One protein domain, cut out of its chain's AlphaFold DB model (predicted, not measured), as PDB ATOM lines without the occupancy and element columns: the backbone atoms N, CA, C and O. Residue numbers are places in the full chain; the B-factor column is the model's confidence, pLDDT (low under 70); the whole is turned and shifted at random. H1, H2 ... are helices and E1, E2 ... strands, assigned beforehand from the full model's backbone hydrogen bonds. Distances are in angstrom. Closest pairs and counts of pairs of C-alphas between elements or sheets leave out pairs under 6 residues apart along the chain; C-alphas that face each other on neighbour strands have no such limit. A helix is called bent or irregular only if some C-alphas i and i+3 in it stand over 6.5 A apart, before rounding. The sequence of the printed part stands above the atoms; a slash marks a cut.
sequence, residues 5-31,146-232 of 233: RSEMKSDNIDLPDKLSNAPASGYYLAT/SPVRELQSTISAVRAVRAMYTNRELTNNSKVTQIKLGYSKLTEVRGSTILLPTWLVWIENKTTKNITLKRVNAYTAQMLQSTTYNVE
ATOM      1  N   ARG A   5      18.858 -46.098 -20.835       85.06
ATOM      2  CA  ARG A   5      19.278 -47.371 -20.232       85.06
ATOM      3  C   ARG A   5      20.803 -47.526 -20.237       85.06
ATOM      4  O   ARG A   5      21.354 -48.111 -19.311       85.06
ATOM      5  N   SER A   6      21.476 -47.030 -21.271       89.00
ATOM      6  CA  SER A   6      22.939 -46.995 -21.346       89.00
ATOM      7  C   SER A   6      23.516 -46.026 -20.311       89.00
ATOM      8  O   SER A   6      24.475 -46.389 -19.645       89.00
ATOM      9  N   GLU A   7      22.895 -44.856 -20.130       92.38
ATOM     10  CA  GLU A   7      23.286 -43.871 -19.107       92.38
ATOM     11  C   GLU A   7      23.134 -44.443 -17.689       92.38
ATOM     12  O   GLU A   7      24.106 -44.493 -16.941       92.38
ATOM     13  N   MET A   8      21.970 -45.019 -17.362       94.19
ATOM     14  CA  MET A   8      21.751 -45.713 -16.083       94.19
ATOM     15  C   MET A   8      22.791 -46.817 -15.838       94.19
ATOM     16  O   MET A   8      23.298 -46.957 -14.728       94.19
ATOM     17  N   LYS A   9      23.149 -47.590 -16.873       94.00
ATOM     18  CA  LYS A   9      24.185 -48.626 -16.758       94.00
ATOM     19  C   LYS A   9      25.561 -48.024 -16.456       94.00
ATOM     20  O   LYS A   9      26.288 -48.586 -15.641       94.00
ATOM     21  N   SER A  10      25.913 -46.899 -17.082       95.31
ATOM     22  CA  SER A  10      27.146 -46.157 -16.787       95.31
ATOM     23  C   SER A  10      27.179 -45.627 -15.350       95.31
ATOM     24  O   SER A  10      28.234 -45.661 -14.725       95.31
ATOM     25  N   ASP A  11      26.025 -45.256 -14.791       95.38
ATOM     26  CA  ASP A  11      25.869 -44.868 -13.379       95.38
ATOM     27  C   ASP A  11      25.783 -46.062 -12.410       95.38
ATOM     28  O   ASP A  11      25.501 -45.908 -11.212       95.38
ATOM     29  N   ASN A  12      26.040 -47.275 -12.912       96.50
ATOM     30  CA  ASN A  12      25.956 -48.528 -12.171       96.50
ATOM     31  C   ASN A  12      24.561 -48.755 -11.548       96.50
ATOM     32  O   ASN A  12      24.441 -49.254 -10.424       96.50
ATOM     33  N   ILE A  13      23.503 -48.389 -12.276       97.19
ATOM     34  CA  ILE A  13      22.103 -48.629 -11.913       97.19
ATOM     35  C   ILE A  13      21.589 -49.852 -12.677       97.19
ATOM     36  O   ILE A  13      21.462 -49.830 -13.903       97.19
ATOM     37  N   ASP A  14      21.255 -50.915 -11.943       96.19
ATOM     38  CA  ASP A  14      20.678 -52.125 -12.530       96.19
ATOM     39  C   ASP A  14      19.156 -52.025 -12.571       96.19
ATOM     40  O   ASP A  14      18.507 -51.649 -11.593       96.19
ATOM     41  N   LEU A  15      18.579 -52.423 -13.699       94.75
ATOM     42  CA  LEU A  15      17.137 -52.531 -13.880       94.75
ATOM     43  C   LEU A  15      16.731 -54.001 -13.990       94.75
ATOM     44  O   LEU A  15      17.540 -54.802 -14.463       94.75
ATOM     45  N   PRO A  16      15.472 -54.354 -13.671       91.25
ATOM     46  CA  PRO A  16      14.935 -55.667 -13.986       91.25
ATOM     47  C   PRO A  16      15.105 -55.992 -15.474       91.25
ATOM     48  O   PRO A  16      14.995 -55.110 -16.341       91.25
ATOM     49  N   ASP A  17      15.322 -57.274 -15.772       85.69
ATOM     50  CA  ASP A  17      15.491 -57.762 -17.147       85.69
ATOM     51  C   ASP A  17      14.282 -57.414 -18.020       85.69
ATOM     52  O   ASP A  17      14.418 -57.083 -19.199       85.69
ATOM     53  N   LYS A  18      13.089 -57.436 -17.417       86.31
ATOM     54  CA  LYS A  18      11.825 -57.094 -18.064       86.31
ATOM     55  C   LYS A  18      11.197 -55.890 -17.377       86.31
ATOM     56  O   LYS A  18      10.790 -55.958 -16.223       86.31
ATOM     57  N   LEU A  19      11.063 -54.805 -18.130       88.31
ATOM     58  CA  LEU A  19      10.244 -53.652 -17.774       88.31
ATOM     59  C   LEU A  19       9.227 -53.431 -18.888       88.31
ATOM     60  O   LEU A  19       9.605 -53.282 -20.050       88.31
ATOM     61  N   SER A  20       7.941 -53.415 -18.540       90.75
ATOM     62  CA  SER A  20       6.893 -53.198 -19.532       90.75
ATOM     63  C   SER A  20       6.961 -51.780 -20.097       90.75
ATOM     64  O   SER A  20       7.002 -50.794 -19.353       90.75
ATOM     65  N   ASN A  21       6.932 -51.686 -21.425       92.50
ATOM     66  CA  ASN A  21       6.720 -50.434 -22.149       92.50
ATOM     67  C   ASN A  21       5.233 -50.126 -22.361       92.50
ATOM     68  O   ASN A  21       4.906 -48.995 -22.714       92.50
ATOM     69  N   ALA A  22       4.347 -51.101 -22.145       93.38
ATOM     70  CA  ALA A  22       2.916 -50.913 -22.317       93.38
ATOM     71  C   ALA A  22       2.329 -50.130 -21.129       93.38
ATOM     72  O   ALA A  22       2.709 -50.392 -19.979       93.38
ATOM     73  N   PRO A  23       1.427 -49.169 -21.384       91.81
ATOM     74  CA  PRO A  23       0.625 -48.573 -20.327       91.81
ATOM     75  C   PRO A  23      -0.308 -49.624 -19.711       91.81
ATOM     76  O   PRO A  23      -0.673 -50.606 -20.357       91.81
ATOM     77  N   ALA A  24      -0.703 -49.397 -18.463       94.00
ATOM     78  CA  ALA A  24      -1.777 -50.133 -17.809       94.00
ATOM     79  C   ALA A  24      -2.994 -49.205 -17.654       94.00
ATOM     80  O   ALA A  24      -3.137 -48.212 -18.379       94.00
ATOM     81  N   SER A  25      -3.870 -49.515 -16.704       95.69
ATOM     82  CA  SER A  25      -5.019 -48.687 -16.358       95.69
ATOM     83  C   SER A  25      -5.302 -48.739 -14.862       95.69
ATOM     84  O   SER A  25      -4.995 -49.732 -14.205       95.69
ATOM     85  N   GLY A  26      -5.932 -47.698 -14.331       97.19
ATOM     86  CA  GLY A  26      -6.392 -47.667 -12.947       97.19
ATOM     87  C   GLY A  26      -7.423 -46.571 -12.717       97.19
ATOM     88  O   GLY A  26      -7.611 -45.697 -13.569       97.19
ATOM     89  N   TYR A  27      -8.084 -46.625 -11.566       98.19
ATOM     90  CA  TYR A  27      -9.072 -45.639 -11.129       98.19
ATOM     91  C   TYR A  27      -8.478 -44.714 -10.067       98.19
ATOM     92  O   TYR A  27      -7.574 -45.107  -9.342       98.19
ATOM     93  N   TYR A  28      -9.053 -43.531  -9.864       98.00
ATOM     94  CA  TYR A  28      -8.992 -42.936  -8.526       98.00
ATOM     95  C   TYR A  28     -10.007 -43.655  -7.644       98.00
ATOM     96  O   TYR A  28     -11.172 -43.762  -8.034       98.00
ATOM     97  N   LEU A  29      -9.586 -44.126  -6.472       98.31
ATOM     98  CA  LEU A  29     -10.469 -44.801  -5.521       98.31
ATOM     99  C   LEU A  29     -10.723 -43.926  -4.297       98.31
ATOM    100  O   LEU A  29      -9.914 -43.064  -3.958       98.31
ATOM    101  N   ALA A  30     -11.818 -44.193  -3.597       97.94
ATOM    102  CA  ALA A  30     -12.063 -43.688  -2.259       97.94
ATOM    103  C   ALA A  30     -12.374 -44.834  -1.299       97.94
ATOM    104  O   ALA A  30     -13.143 -45.737  -1.632       97.94
ATOM    105  N   THR A  31     -11.822 -44.755  -0.093       97.56
ATOM    106  CA  THR A  31     -12.253 -45.546   1.063       97.56
ATOM    107  C   THR A  31     -12.880 -44.614   2.096       97.56
ATOM    108  O   THR A  31     -12.489 -43.452   2.225       97.56
ATOM    109  N   SER A 146     -13.892 -47.815  -3.614       97.62
ATOM    110  CA  SER A 146     -14.781 -47.622  -4.766       97.62
ATOM    111  C   SER A 146     -14.225 -46.559  -5.711       97.62
ATOM    112  O   SER A 146     -13.623 -45.596  -5.234       97.62
ATOM    113  N   PRO A 147     -14.413 -46.698  -7.033       97.69
ATOM    114  CA  PRO A 147     -13.948 -45.722  -8.002       97.69
ATOM    115  C   PRO A 147     -14.721 -44.415  -7.844       97.69
ATOM    116  O   PRO A 147     -15.936 -44.407  -7.655       97.69
ATOM    117  N   VAL A 148     -14.003 -43.297  -7.920       96.69
ATOM    118  CA  VAL A 148     -14.571 -41.937  -7.840       96.69
ATOM    119  C   VAL A 148     -14.328 -41.114  -9.103       96.69
ATOM    120  O   VAL A 148     -14.747 -39.962  -9.192       96.69
ATOM    121  N   ARG A 149     -13.637 -41.701 -10.081       94.81
ATOM    122  CA  ARG A 149     -13.430 -41.180 -11.433       94.81
ATOM    123  C   ARG A 149     -13.459 -42.338 -12.421       94.81
ATOM    124  O   ARG A 149     -13.391 -43.494 -12.013       94.81
ATOM    125  N   GLU A 150     -13.539 -42.010 -13.702       95.00
ATOM    126  CA  GLU A 150     -13.453 -42.980 -14.791       95.00
ATOM    127  C   GLU A 150     -12.095 -43.693 -14.821       95.00
ATOM    128  O   GLU A 150     -11.097 -43.192 -14.290       95.00
ATOM    129  N   LEU A 151     -12.067 -44.870 -15.449       97.00
ATOM    130  CA  LEU A 151     -10.838 -45.618 -15.681       97.00
ATOM    131  C   LEU A 151      -9.909 -44.802 -16.582       97.00
ATOM    132  O   LEU A 151     -10.325 -44.312 -17.630       97.00
ATOM    133  N   GLN A 152      -8.641 -44.688 -16.201       97.44
ATOM    134  CA  GLN A 152      -7.650 -43.932 -16.961       97.44
ATOM    135  C   GLN A 152      -6.430 -44.789 -17.267       97.44
ATOM    136  O   GLN A 152      -6.038 -45.646 -16.471       97.44
ATOM    137  N   SER A 153      -5.815 -44.536 -18.420       97.38
ATOM    138  CA  SER A 153      -4.545 -45.157 -18.786       97.38
ATOM    139  C   SER A 153      -3.414 -44.623 -17.905       97.38
ATOM    140  O   SER A 153      -3.358 -43.430 -17.606       97.38
ATOM    141  N   THR A 154      -2.508 -45.504 -17.487       98.00
ATOM    142  CA  THR A 154      -1.307 -45.128 -16.736       98.00
ATOM    143  C   THR A 154      -0.111 -44.958 -17.668       98.00
ATOM    144  O   THR A 154      -0.062 -45.505 -18.766       98.00
ATOM    145  N   ILE A 155       0.941 -44.300 -17.195       97.88
ATOM    146  CA  ILE A 155       2.276 -44.445 -17.773       97.88
ATOM    147  C   ILE A 155       2.745 -45.902 -17.654       97.88
ATOM    148  O   ILE A 155       2.283 -46.642 -16.783       97.88
ATOM    149  N   SER A 156       3.694 -46.303 -18.495       97.25
ATOM    150  CA  SER A 156       4.352 -47.606 -18.395       97.25
ATOM    151  C   SER A 156       5.407 -47.645 -17.285       97.25
ATOM    152  O   SER A 156       5.929 -46.608 -16.864       97.25
ATOM    153  N   ALA A 157       5.789 -48.853 -16.866       96.12
ATOM    154  CA  ALA A 157       6.863 -49.073 -15.897       96.12
ATOM    155  C   ALA A 157       8.194 -48.443 -16.356       96.12
ATOM    156  O   ALA A 157       8.882 -47.790 -15.572       96.12
ATOM    157  N   VAL A 158       8.531 -48.555 -17.650       95.19
ATOM    158  CA  VAL A 158       9.727 -47.906 -18.220       95.19
ATOM    159  C   VAL A 158       9.656 -46.385 -18.111       95.19
ATOM    160  O   VAL A 158      10.663 -45.746 -17.799       95.19
ATOM    161  N   ARG A 159       8.482 -45.783 -18.338       96.06
ATOM    162  CA  ARG A 159       8.308 -44.331 -18.198       96.06
ATOM    163  C   ARG A 159       8.442 -43.879 -16.741       96.06
ATOM    164  O   ARG A 159       9.024 -42.823 -16.514       96.06
ATOM    165  N   ALA A 160       7.974 -44.675 -15.779       96.81
ATOM    166  CA  ALA A 160       8.162 -44.397 -14.354       96.81
ATOM    167  C   ALA A 160       9.650 -44.417 -13.958       96.81
ATOM    168  O   ALA A 160      10.152 -43.428 -13.433       96.81
ATOM    169  N   VAL A 161      10.381 -45.487 -14.295       96.00
ATOM    170  CA  VAL A 161      11.830 -45.610 -14.024       96.00
ATOM    171  C   VAL A 161      12.623 -44.480 -14.686       96.00
ATOM    172  O   VAL A 161      13.511 -43.893 -14.069       96.00
ATOM    173  N   ARG A 162      12.271 -44.127 -15.930       94.94
ATOM    174  CA  ARG A 162      12.857 -42.987 -16.644       94.94
ATOM    175  C   ARG A 162      12.664 -41.682 -15.874       94.94
ATOM    176  O   ARG A 162      13.636 -40.963 -15.676       94.94
ATOM    177  N   ALA A 163      11.438 -41.393 -15.436       95.31
ATOM    178  CA  ALA A 163      11.140 -40.182 -14.678       95.31
ATOM    179  C   ALA A 163      11.921 -40.130 -13.358       95.31
ATOM    180  O   ALA A 163      12.479 -39.089 -13.026       95.31
ATOM    181  N   MET A 164      12.035 -41.255 -12.645       95.56
ATOM    182  CA  MET A 164      12.833 -41.323 -11.418       95.56
ATOM    183  C   MET A 164      14.309 -41.000 -11.667       95.56
ATOM    184  O   MET A 164      14.897 -40.227 -10.918       95.56
ATOM    185  N   TYR A 165      14.911 -41.550 -12.722       95.38
ATOM    186  CA  TYR A 165      16.305 -41.254 -13.059       95.38
ATOM    187  C   TYR A 165      16.510 -39.791 -13.455       95.38
ATOM    188  O   TYR A 165      17.380 -39.124 -12.903       95.38
ATOM    189  N   THR A 166      15.660 -39.253 -14.337       93.62
ATOM    190  CA  THR A 166      15.726 -37.840 -14.744       93.62
ATOM    191  C   THR A 166      15.555 -36.890 -13.553       93.62
ATOM    192  O   THR A 166      16.208 -35.850 -13.501       93.62
ATOM    193  N   ASN A 167      14.747 -37.274 -12.563       93.00
ATOM    194  CA  ASN A 167      14.522 -36.501 -11.342       93.00
ATOM    195  C   ASN A 167      15.548 -36.791 -10.227       93.00
ATOM    196  O   ASN A 167      15.374 -36.298  -9.116       93.00
ATOM    197  N   ARG A 168      16.615 -37.559 -10.502       92.38
ATOM    198  CA  ARG A 168      17.675 -37.938  -9.540       92.38
ATOM    199  C   ARG A 168      17.179 -38.717  -8.312       92.38
ATOM    200  O   ARG A 168      17.783 -38.670  -7.246       92.38
ATOM    201  N   GLU A 169      16.096 -39.470  -8.472       92.31
ATOM    202  CA  GLU A 169      15.509 -40.324  -7.429       92.31
ATOM    203  C   GLU A 169      16.058 -41.751  -7.445       92.31
ATOM    204  O   GLU A 169      15.929 -42.478  -6.458       92.31
ATOM    205  N   LEU A 170      16.672 -42.159  -8.558       91.75
ATOM    206  CA  LEU A 170      17.513 -43.350  -8.621       91.75
ATOM    207  C   LEU A 170      18.955 -42.925  -8.373       91.75
ATOM    208  O   LEU A 170      19.589 -42.332  -9.241       91.75
ATOM    209  N   THR A 171      19.464 -43.211  -7.177       89.25
ATOM    210  CA  THR A 171      20.863 -42.942  -6.844       89.25
ATOM    211  C   THR A 171      21.785 -43.867  -7.629       89.25
ATOM    212  O   THR A 171      21.450 -45.034  -7.852       89.25
ATOM    213  N   ASN A 172      22.978 -43.387  -7.972       93.94
ATOM    214  CA  ASN A 172      24.033 -44.217  -8.553       93.94
ATOM    215  C   ASN A 172      24.336 -45.428  -7.658       93.94
ATOM    216  O   ASN A 172      24.088 -45.398  -6.447       93.94
ATOM    217  N   ASN A 173      24.904 -46.483  -8.249       96.12
ATOM    218  CA  ASN A 173      25.246 -47.714  -7.528       96.12
ATOM    219  C   ASN A 173      24.033 -48.346  -6.806       96.12
ATOM    220  O   ASN A 173      24.089 -48.742  -5.637       96.12
ATOM    221  N   SER A 174      22.912 -48.435  -7.518       97.19
ATOM    222  CA  SER A 174      21.671 -49.029  -7.026       97.19
ATOM    223  C   SER A 174      21.142 -50.104  -7.971       97.19
ATOM    224  O   SER A 174      21.626 -50.287  -9.089       97.19
ATOM    225  N   LYS A 175      20.159 -50.864  -7.503       96.69
ATOM    226  CA  LYS A 175      19.436 -51.858  -8.287       96.69
ATOM    227  C   LYS A 175      17.948 -51.700  -8.031       96.69
ATOM    228  O   LYS A 175      17.506 -51.793  -6.892       96.69
ATOM    229  N   VAL A 176      17.167 -51.519  -9.090       96.75
ATOM    230  CA  VAL A 176      15.711 -51.655  -9.010       96.75
ATOM    231  C   VAL A 176      15.394 -53.147  -8.917       96.75
ATOM    232  O   VAL A 176      15.593 -53.892  -9.877       96.75
ATOM    233  N   THR A 177      14.955 -53.602  -7.746       95.00
ATOM    234  CA  THR A 177      14.689 -55.023  -7.469       95.00
ATOM    235  C   THR A 177      13.278 -55.432  -7.867       95.00
ATOM    236  O   THR A 177      13.075 -56.559  -8.309       95.00
ATOM    237  N   GLN A 178      12.323 -54.507  -7.761       95.12
ATOM    238  CA  GLN A 178      10.925 -54.728  -8.110       95.12
ATOM    239  C   GLN A 178      10.285 -53.439  -8.622       95.12
ATOM    240  O   GLN A 178      10.575 -52.345  -8.133       95.12
ATOM    241  N   ILE A 179       9.355 -53.588  -9.564       95.62
ATOM    242  CA  ILE A 179       8.409 -52.540  -9.943       95.62
ATOM    243  C   ILE A 179       7.033 -53.129 -10.222       95.62
ATOM    244  O   ILE A 179       6.878 -53.994 -11.080       95.62
ATOM    245  N   LYS A 180       6.019 -52.619  -9.523       95.38
ATOM    246  CA  LYS A 180       4.624 -53.034  -9.710       95.38
ATOM    247  C   LYS A 180       3.661 -51.871  -9.561       95.38
ATOM    248  O   LYS A 180       3.987 -50.850  -8.958       95.38
ATOM    249  N   LEU A 181       2.481 -52.037 -10.144       97.12
ATOM    250  CA  LEU A 181       1.383 -51.093 -10.015       97.12
ATOM    251  C   LEU A 181       0.534 -51.481  -8.801       97.12
ATOM    252  O   LEU A 181       0.112 -52.628  -8.688       97.12
ATOM    253  N   GLY A 182       0.272 -50.521  -7.923       97.69
ATOM    254  CA  GLY A 182      -0.651 -50.655  -6.798       97.69
ATOM    255  C   GLY A 182      -1.288 -49.308  -6.485       97.69
ATOM    256  O   GLY A 182      -1.216 -48.386  -7.295       97.69
ATOM    257  N   TYR A 183      -1.883 -49.166  -5.310       98.19
ATOM    258  CA  TYR A 183      -2.514 -47.923  -4.876       98.19
ATOM    259  C   TYR A 183      -1.749 -47.284  -3.730       98.19
ATOM    260  O   TYR A 183      -1.243 -47.960  -2.839       98.19
ATOM    261  N   SER A 184      -1.670 -45.958  -3.724       96.94
ATOM    262  CA  SER A 184      -1.160 -45.197  -2.581       96.94
ATOM    263  C   SER A 184      -2.165 -44.141  -2.159       96.94
ATOM    264  O   SER A 184      -3.002 -43.714  -2.953       96.94
ATOM    265  N   LYS A 185      -2.065 -43.701  -0.905       95.19
ATOM    266  CA  LYS A 185      -2.820 -42.553  -0.408       95.19
ATOM    267  C   LYS A 185      -2.413 -41.295  -1.170       95.19
ATOM    268  O   LYS A 185      -1.234 -40.953  -1.205       95.19
ATOM    269  N   LEU A 186      -3.395 -40.614  -1.750       94.19
ATOM    270  CA  LEU A 186      -3.227 -39.300  -2.362       94.19
ATOM    271  C   LEU A 186      -3.520 -38.193  -1.352       94.19
ATOM    272  O   LEU A 186      -2.712 -37.298  -1.142       94.19
ATOM    273  N   THR A 187      -4.719 -38.227  -0.772       94.31
ATOM    274  CA  THR A 187      -5.231 -37.172   0.105       94.31
ATOM    275  C   THR A 187      -6.434 -37.678   0.895       94.31
ATOM    276  O   THR A 187      -6.934 -38.773   0.640       94.31
ATOM    277  N   GLU A 188      -6.919 -36.878   1.834       94.38
ATOM    278  CA  GLU A 188      -8.188 -37.103   2.516       94.38
ATOM    279  C   GLU A 188      -9.137 -35.943   2.240       94.38
ATOM    280  O   GLU A 188      -8.752 -34.777   2.283       94.38
ATOM    281  N   VAL A 189     -10.397 -36.259   1.957       93.50
ATOM    282  CA  VAL A 189     -11.430 -35.261   1.689       93.50
ATOM    283  C   VAL A 189     -12.760 -35.738   2.253       93.50
ATOM    284  O   VAL A 189     -13.185 -36.864   2.002       93.50
ATOM    285  N   ARG A 190     -13.427 -34.876   3.033       92.38
ATOM    286  CA  ARG A 190     -14.782 -35.117   3.570       92.38
ATOM    287  C   ARG A 190     -14.948 -36.507   4.220       92.38
ATOM    288  O   ARG A 190     -15.917 -37.212   3.956       92.38
ATOM    289  N   GLY A 191     -13.980 -36.919   5.044       93.00
ATOM    290  CA  GLY A 191     -14.020 -38.207   5.752       93.00
ATOM    291  C   GLY A 191     -13.783 -39.437   4.866       93.00
ATOM    292  O   GLY A 191     -14.166 -40.543   5.239       93.00
ATOM    293  N   SER A 192     -13.187 -39.262   3.688       96.38
ATOM    294  CA  SER A 192     -12.741 -40.357   2.824       96.38
ATOM    295  C   SER A 192     -11.265 -40.206   2.491       96.38
ATOM    296  O   SER A 192     -10.784 -39.090   2.292       96.38
ATOM    297  N   THR A 193     -10.559 -41.326   2.378       97.00
ATOM    298  CA  THR A 193      -9.196 -41.355   1.853       97.00
ATOM    299  C   THR A 193      -9.243 -41.618   0.359       97.00
ATOM    300  O   THR A 193      -9.809 -42.614  -0.083       97.00
ATOM    301  N   ILE A 194      -8.638 -40.726  -0.420       97.62
ATOM    302  CA  ILE A 194      -8.493 -40.873  -1.864       97.62
ATOM    303  C   ILE A 194      -7.200 -41.622  -2.154       97.62
ATOM    304  O   ILE A 194      -6.133 -41.255  -1.652       97.62
ATOM    305  N   LEU A 195      -7.297 -42.644  -2.993       98.00
ATOM    306  CA  LEU A 195      -6.176 -43.432  -3.476       98.00
ATOM    307  C   LEU A 195      -5.972 -43.180  -4.967       98.00
ATOM    308  O   LEU A 195      -6.933 -42.984  -5.715       98.00
ATOM    309  N   LEU A 196      -4.717 -43.220  -5.397       97.69
ATOM    310  CA  LEU A 196      -4.342 -43.162  -6.806       97.69
ATOM    311  C   LEU A 196      -3.510 -44.392  -7.190       97.69
ATOM    312  O   LEU A 196      -2.809 -44.924  -6.320       97.69
ATOM    313  N   PRO A 197      -3.521 -44.806  -8.467       98.25
ATOM    314  CA  PRO A 197      -2.584 -45.793  -8.970       98.25
ATOM    315  C   PRO A 197      -1.154 -45.243  -8.934       98.25
ATOM    316  O   PRO A 197      -0.880 -44.100  -9.316       98.25
ATOM    317  N   THR A 198      -0.231 -46.091  -8.503       98.19
ATOM    318  CA  THR A 198       1.156 -45.745  -8.207       98.19
ATOM    319  C   THR A 198       2.072 -46.850  -8.705       98.19
ATOM    320  O   THR A 198       1.866 -48.023  -8.391       98.19
ATOM    321  N   TRP A 199       3.125 -46.477  -9.431       97.81
ATOM    322  CA  TRP A 199       4.260 -47.368  -9.651       97.81
ATOM    323  C   TRP A 199       5.116 -47.398  -8.388       97.81
ATOM    324  O   TRP A 199       5.699 -46.390  -7.981       97.81
ATOM    325  N   LEU A 200       5.146 -48.564  -7.759       96.81
ATOM    326  CA  LEU A 200       5.893 -48.879  -6.553       96.81
ATOM    327  C   LEU A 200       7.229 -49.472  -6.981       96.81
ATOM    328  O   LEU A 200       7.242 -50.476  -7.691       96.81
ATOM    329  N   VAL A 201       8.330 -48.835  -6.591       96.56
ATOM    330  CA  VAL A 201       9.675 -49.164  -7.072       96.56
ATOM    331  C   VAL A 201      10.581 -49.435  -5.881       96.56
ATOM    332  O   VAL A 201      10.901 -48.517  -5.126       96.56
ATOM    333  N   TRP A 202      10.996 -50.689  -5.716       95.44
ATOM    334  CA  TRP A 202      11.961 -51.079  -4.692       95.44
ATOM    335  C   TRP A 202      13.370 -50.906  -5.239       95.44
ATOM    336  O   TRP A 202      13.696 -51.404  -6.319       95.44
ATOM    337  N   ILE A 203      14.195 -50.188  -4.486       95.31
ATOM    338  CA  ILE A 203      15.566 -49.857  -4.853       95.31
ATOM    339  C   ILE A 203      16.489 -50.371  -3.760       95.31
ATOM    340  O   ILE A 203      16.434 -49.894  -2.627       95.31
ATOM    341  N   GLU A 204      17.355 -51.310  -4.121       95.06
ATOM    342  CA  GLU A 204      18.473 -51.756  -3.299       95.06
ATOM    343  C   GLU A 204      19.686 -50.857  -3.553       95.06
ATOM    344  O   GLU A 204      20.117 -50.668  -4.693       95.06
ATOM    345  N   ASN A 205      20.285 -50.333  -2.490       95.25
ATOM    346  CA  ASN A 205      21.625 -49.768  -2.563       95.25
ATOM    347  C   ASN A 205      22.655 -50.910  -2.609       95.25
ATOM    348  O   ASN A 205      22.722 -51.724  -1.689       95.25
ATOM    349  N   LYS A 206      23.494 -50.968  -3.649       95.25
ATOM    350  CA  LYS A 206      24.389 -52.119  -3.868       95.25
ATOM    351  C   LYS A 206      25.455 -52.285  -2.781       95.25
ATOM    352  O   LYS A 206      25.906 -53.415  -2.583       95.25
ATOM    353  N   THR A 207      25.835 -51.203  -2.096       93.94
ATOM    354  CA  THR A 207      26.838 -51.208  -1.018       93.94
ATOM    355  C   THR A 207      26.229 -51.626   0.314       93.94
ATOM    356  O   THR A 207      26.685 -52.584   0.922       93.94
ATOM    357  N   THR A 208      25.200 -50.910   0.766       93.38
ATOM    358  CA  THR A 208      24.596 -51.114   2.097       93.38
ATOM    359  C   THR A 208      23.586 -52.253   2.128       93.38
ATOM    360  O   THR A 208      23.230 -52.703   3.206       93.38
ATOM    361  N   LYS A 209      23.102 -52.701   0.962       91.81
ATOM    362  CA  LYS A 209      21.995 -53.660   0.800       91.81
ATOM    363  C   LYS A 209      20.642 -53.181   1.327       91.81
ATOM    364  O   LYS A 209      19.660 -53.906   1.207       91.81
ATOM    365  N   ASN A 210      20.558 -51.936   1.794       90.25
ATOM    366  CA  ASN A 210      19.304 -51.318   2.200       90.25
ATOM    367  C   ASN A 210      18.351 -51.213   1.010       90.25
ATOM    368  O   ASN A 210      18.724 -50.706  -0.055       90.25
ATOM    369  N   ILE A 211      17.113 -51.656   1.221       91.44
ATOM    370  CA  ILE A 211      16.034 -51.557   0.242       91.44
ATOM    371  C   ILE A 211      15.091 -50.437   0.659       91.44
ATOM    372  O   ILE A 211      14.617 -50.397   1.793       91.44
ATOM    373  N   THR A 212      14.793 -49.548  -0.285       91.31
ATOM    374  CA  THR A 212      13.829 -48.460  -0.108       91.31
ATOM    375  C   THR A 212      12.705 -48.568  -1.128       91.31
ATOM    376  O   THR A 212      12.944 -48.853  -2.302       91.31
ATOM    377  N   LEU A 213      11.471 -48.319  -0.693       93.31
ATOM    378  CA  LEU A 213      10.318 -48.197  -1.584       93.31
ATOM    379  C   LEU A 213      10.112 -46.734  -1.996       93.31
ATOM    380  O   LEU A 213       9.792 -45.879  -1.166       93.31
ATOM    381  N   LYS A 214      10.229 -46.461  -3.295       94.44
ATOM    382  CA  LYS A 214       9.861 -45.191  -3.929       94.44
ATOM    383  C   LYS A 214       8.528 -45.316  -4.661       94.44
ATOM    384  O   LYS A 214       8.115 -46.399  -5.073       94.44
ATOM    385  N   ARG A 215       7.845 -44.183  -4.820       96.00
ATOM    386  CA  ARG A 215       6.479 -44.114  -5.345       96.00
ATOM    387  C   ARG A 215       6.379 -43.081  -6.454       96.00
ATOM    388  O   ARG A 215       6.738 -41.924  -6.248       96.00
ATOM    389  N   VAL A 216       5.848 -43.490  -7.599       97.44
ATOM    390  CA  VAL A 216       5.626 -42.616  -8.755       97.44
ATOM    391  C   VAL A 216       4.142 -42.606  -9.093       97.44
ATOM    392  O   VAL A 216       3.550 -43.661  -9.315       97.44
ATOM    393  N   ASN A 217       3.542 -41.420  -9.170       97.75
ATOM    394  CA  ASN A 217       2.176 -41.236  -9.648       97.75
ATOM    395  C   ASN A 217       2.040 -41.860 -11.044       97.75
ATOM    396  O   ASN A 217       2.713 -41.439 -11.992       97.75
ATOM    397  N   ALA A 218       1.170 -42.863 -11.176       98.25
ATOM    398  CA  ALA A 218       1.071 -43.627 -12.410       98.25
ATOM    399  C   ALA A 218       0.379 -42.859 -13.547       98.25
ATOM    400  O   ALA A 218       0.439 -43.309 -14.684       98.25
ATOM    401  N   TYR A 219      -0.224 -41.697 -13.296       97.69
ATOM    402  CA  TYR A 219      -0.781 -40.839 -14.345       97.69
ATOM    403  C   TYR A 219       0.201 -39.755 -14.797       97.69
ATOM    404  O   TYR A 219       0.310 -39.479 -15.989       97.69
ATOM    405  N   THR A 220       0.944 -39.149 -13.863       96.50
ATOM    406  CA  THR A 220       1.745 -37.941 -14.148       96.50
ATOM    407  C   THR A 220       3.252 -38.175 -14.203       96.50
ATOM    408  O   THR A 220       3.982 -37.291 -14.643       96.50
ATOM    409  N   ALA A 221       3.735 -39.347 -13.777       96.31
ATOM    410  CA  ALA A 221       5.156 -39.650 -13.576       96.31
ATOM    411  C   ALA A 221       5.856 -38.793 -12.500       96.31
ATOM    412  O   ALA A 221       7.081 -38.799 -12.402       96.31
ATOM    413  N   GLN A 222       5.092 -38.066 -11.682       95.94
ATOM    414  CA  GLN A 222       5.631 -37.301 -10.559       95.94
ATOM    415  C   GLN A 222       5.926 -38.213  -9.369       95.94
ATOM    416  O   GLN A 222       5.181 -39.156  -9.095       95.94
ATOM    417  N   MET A 223       6.986 -37.903  -8.629       94.31
ATOM    418  CA  MET A 223       7.279 -38.583  -7.370       94.31
ATOM    419  C   MET A 223       6.230 -38.241  -6.322       94.31
ATOM    420  O   MET A 223       5.857 -37.080  -6.165       94.31
ATOM    421  N   LEU A 224       5.785 -39.247  -5.579       90.75
ATOM    422  CA  LEU A 224       4.967 -39.024  -4.397       90.75
ATOM    423  C   LEU A 224       5.889 -38.870  -3.189       90.75
ATOM    424  O   LEU A 224       6.752 -39.715  -2.948       90.75
ATOM    425  N   GLN A 225       5.692 -37.802  -2.414       76.25
ATOM    426  CA  GLN A 225       6.321 -37.688  -1.103       76.25
ATOM    427  C   GLN A 225       5.727 -38.770  -0.202       76.25
ATOM    428  O   GLN A 225       4.514 -38.839  -0.009       76.25
ATOM    429  N   SER A 226       6.570 -39.650   0.324       61.94
ATOM    430  CA  SER A 226       6.131 -40.699   1.237       61.94
ATOM    431  C   SER A 226       7.220 -41.025   2.240       61.94
ATOM    432  O   SER A 226       8.402 -40.923   1.915       61.94
ATOM    433  N   THR A 227       6.810 -41.472   3.423       50.78
ATOM    434  CA  THR A 227       7.682 -42.133   4.390       50.78
ATOM    435  C   THR A 227       8.399 -43.308   3.722       50.78
ATOM    436  O   THR A 227       7.782 -44.144   3.047       50.78
ATOM    437  N   THR A 228       9.724 -43.336   3.860       47.53
ATOM    438  CA  THR A 228      10.566 -44.434   3.385       47.53
ATOM    439  C   THR A 228      10.171 -45.703   4.133       47.53
ATOM    440  O   THR A 228      10.156 -45.714   5.362       47.53
ATOM    441  N   TYR A 229       9.846 -46.768   3.401       49.44
ATOM    442  CA  TYR A 229       9.788 -48.107   3.982       49.44
ATOM    443  C   TYR A 229      11.188 -48.691   3.861       49.44
ATOM    444  O   TYR A 229      11.658 -48.908   2.742       49.44
ATOM    445  N   ASN A 230      11.842 -48.875   5.004       52.62
ATOM    446  CA  ASN A 230      13.093 -49.611   5.097       52.62
ATOM    447  C   ASN A 230      12.741 -51.057   5.426       52.62
ATOM    448  O   ASN A 230      12.010 -51.310   6.382       52.62
ATOM    449  N   VAL A 231      13.235 -51.988   4.619       52.88
ATOM    450  CA  VAL A 231      13.191 -53.411   4.959       52.88
ATOM    451  C   VAL A 231      14.566 -53.768   5.505       52.88
ATOM    452  O   VAL A 231      15.544 -53.713   4.760       52.88
ATOM    453  N   GLU A 232      14.639 -54.099   6.792       47.56
ATOM    454  CA  GLU A 232      15.783 -54.824   7.347       47.56
ATOM    455  C   GLU A 232      15.567 -56.298   6.991       47.56
ATOM    456  O   GLU A 232      14.563 -56.898   7.385       47.56
TER     457      GLU A 232
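Overview. This is residues 5 to 31 and 146 to 232 of the 233 residues of the protein "Yych protein" of Lactobacillus gallinarum DSM 10532 = JCM 2011 (UniProt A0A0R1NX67). A long hairpin of two bent strands, E2 and E3, runs through a strongly twisted antiparallel sheet; E4 and short E1 lie beside E3, helix H2 packs across one face, and small H1 lies off the sheet. The 114 printed residues, under half in named elements, run H1 E1 H2 E2 E3 E4, class mixed. The whole is compact, radius of gyration of the C-alphas 14.8 A, spans 46 by 31 by 20 A.

Arrangement. H1, residues 5 to 10, is close to but not clearly touching H2, residues 157 to 166; their closest C-alphas, Met 8 and Tyr 165, are 7.7 A apart. E1, residues 29 to 31, pairs with E3, residues 192 to 205, N 29 to O 195 3.0 A. H2 is on the sheet at a height of 9.0 A. E2, residues 174 to 189, pairs with E3 on its other side, N 182 to O 198 3.0 A. E4, residues 211 to 217, continues the meander, each strand the antiparallel neighbour of the one before, N 201 to O 214 2.9 A. In H1 and H2 every O i to N i+4 pair is within hydrogen-bond range.

Along the chain. H1 starts at C-alpha 5 (19.278, -47.371, -20.232). E2, 36.9 A, bends by 83 degrees at residue 177; E3, 36.0 A, by 66 degrees at residue 197. E4 ends at C-alpha 217 (2.176, -41.236, -9.648).

Size, cuts and confidence. The farthest C-alphas, Ser 10 and Arg 190, are 47.9 A apart. Residues 32 to 145 are cut out, a gap of 6.7 A from C-alpha 31 to C-alpha 146. The link H1 to E1 is long. Residues 226 to 232 have pLDDT under 70.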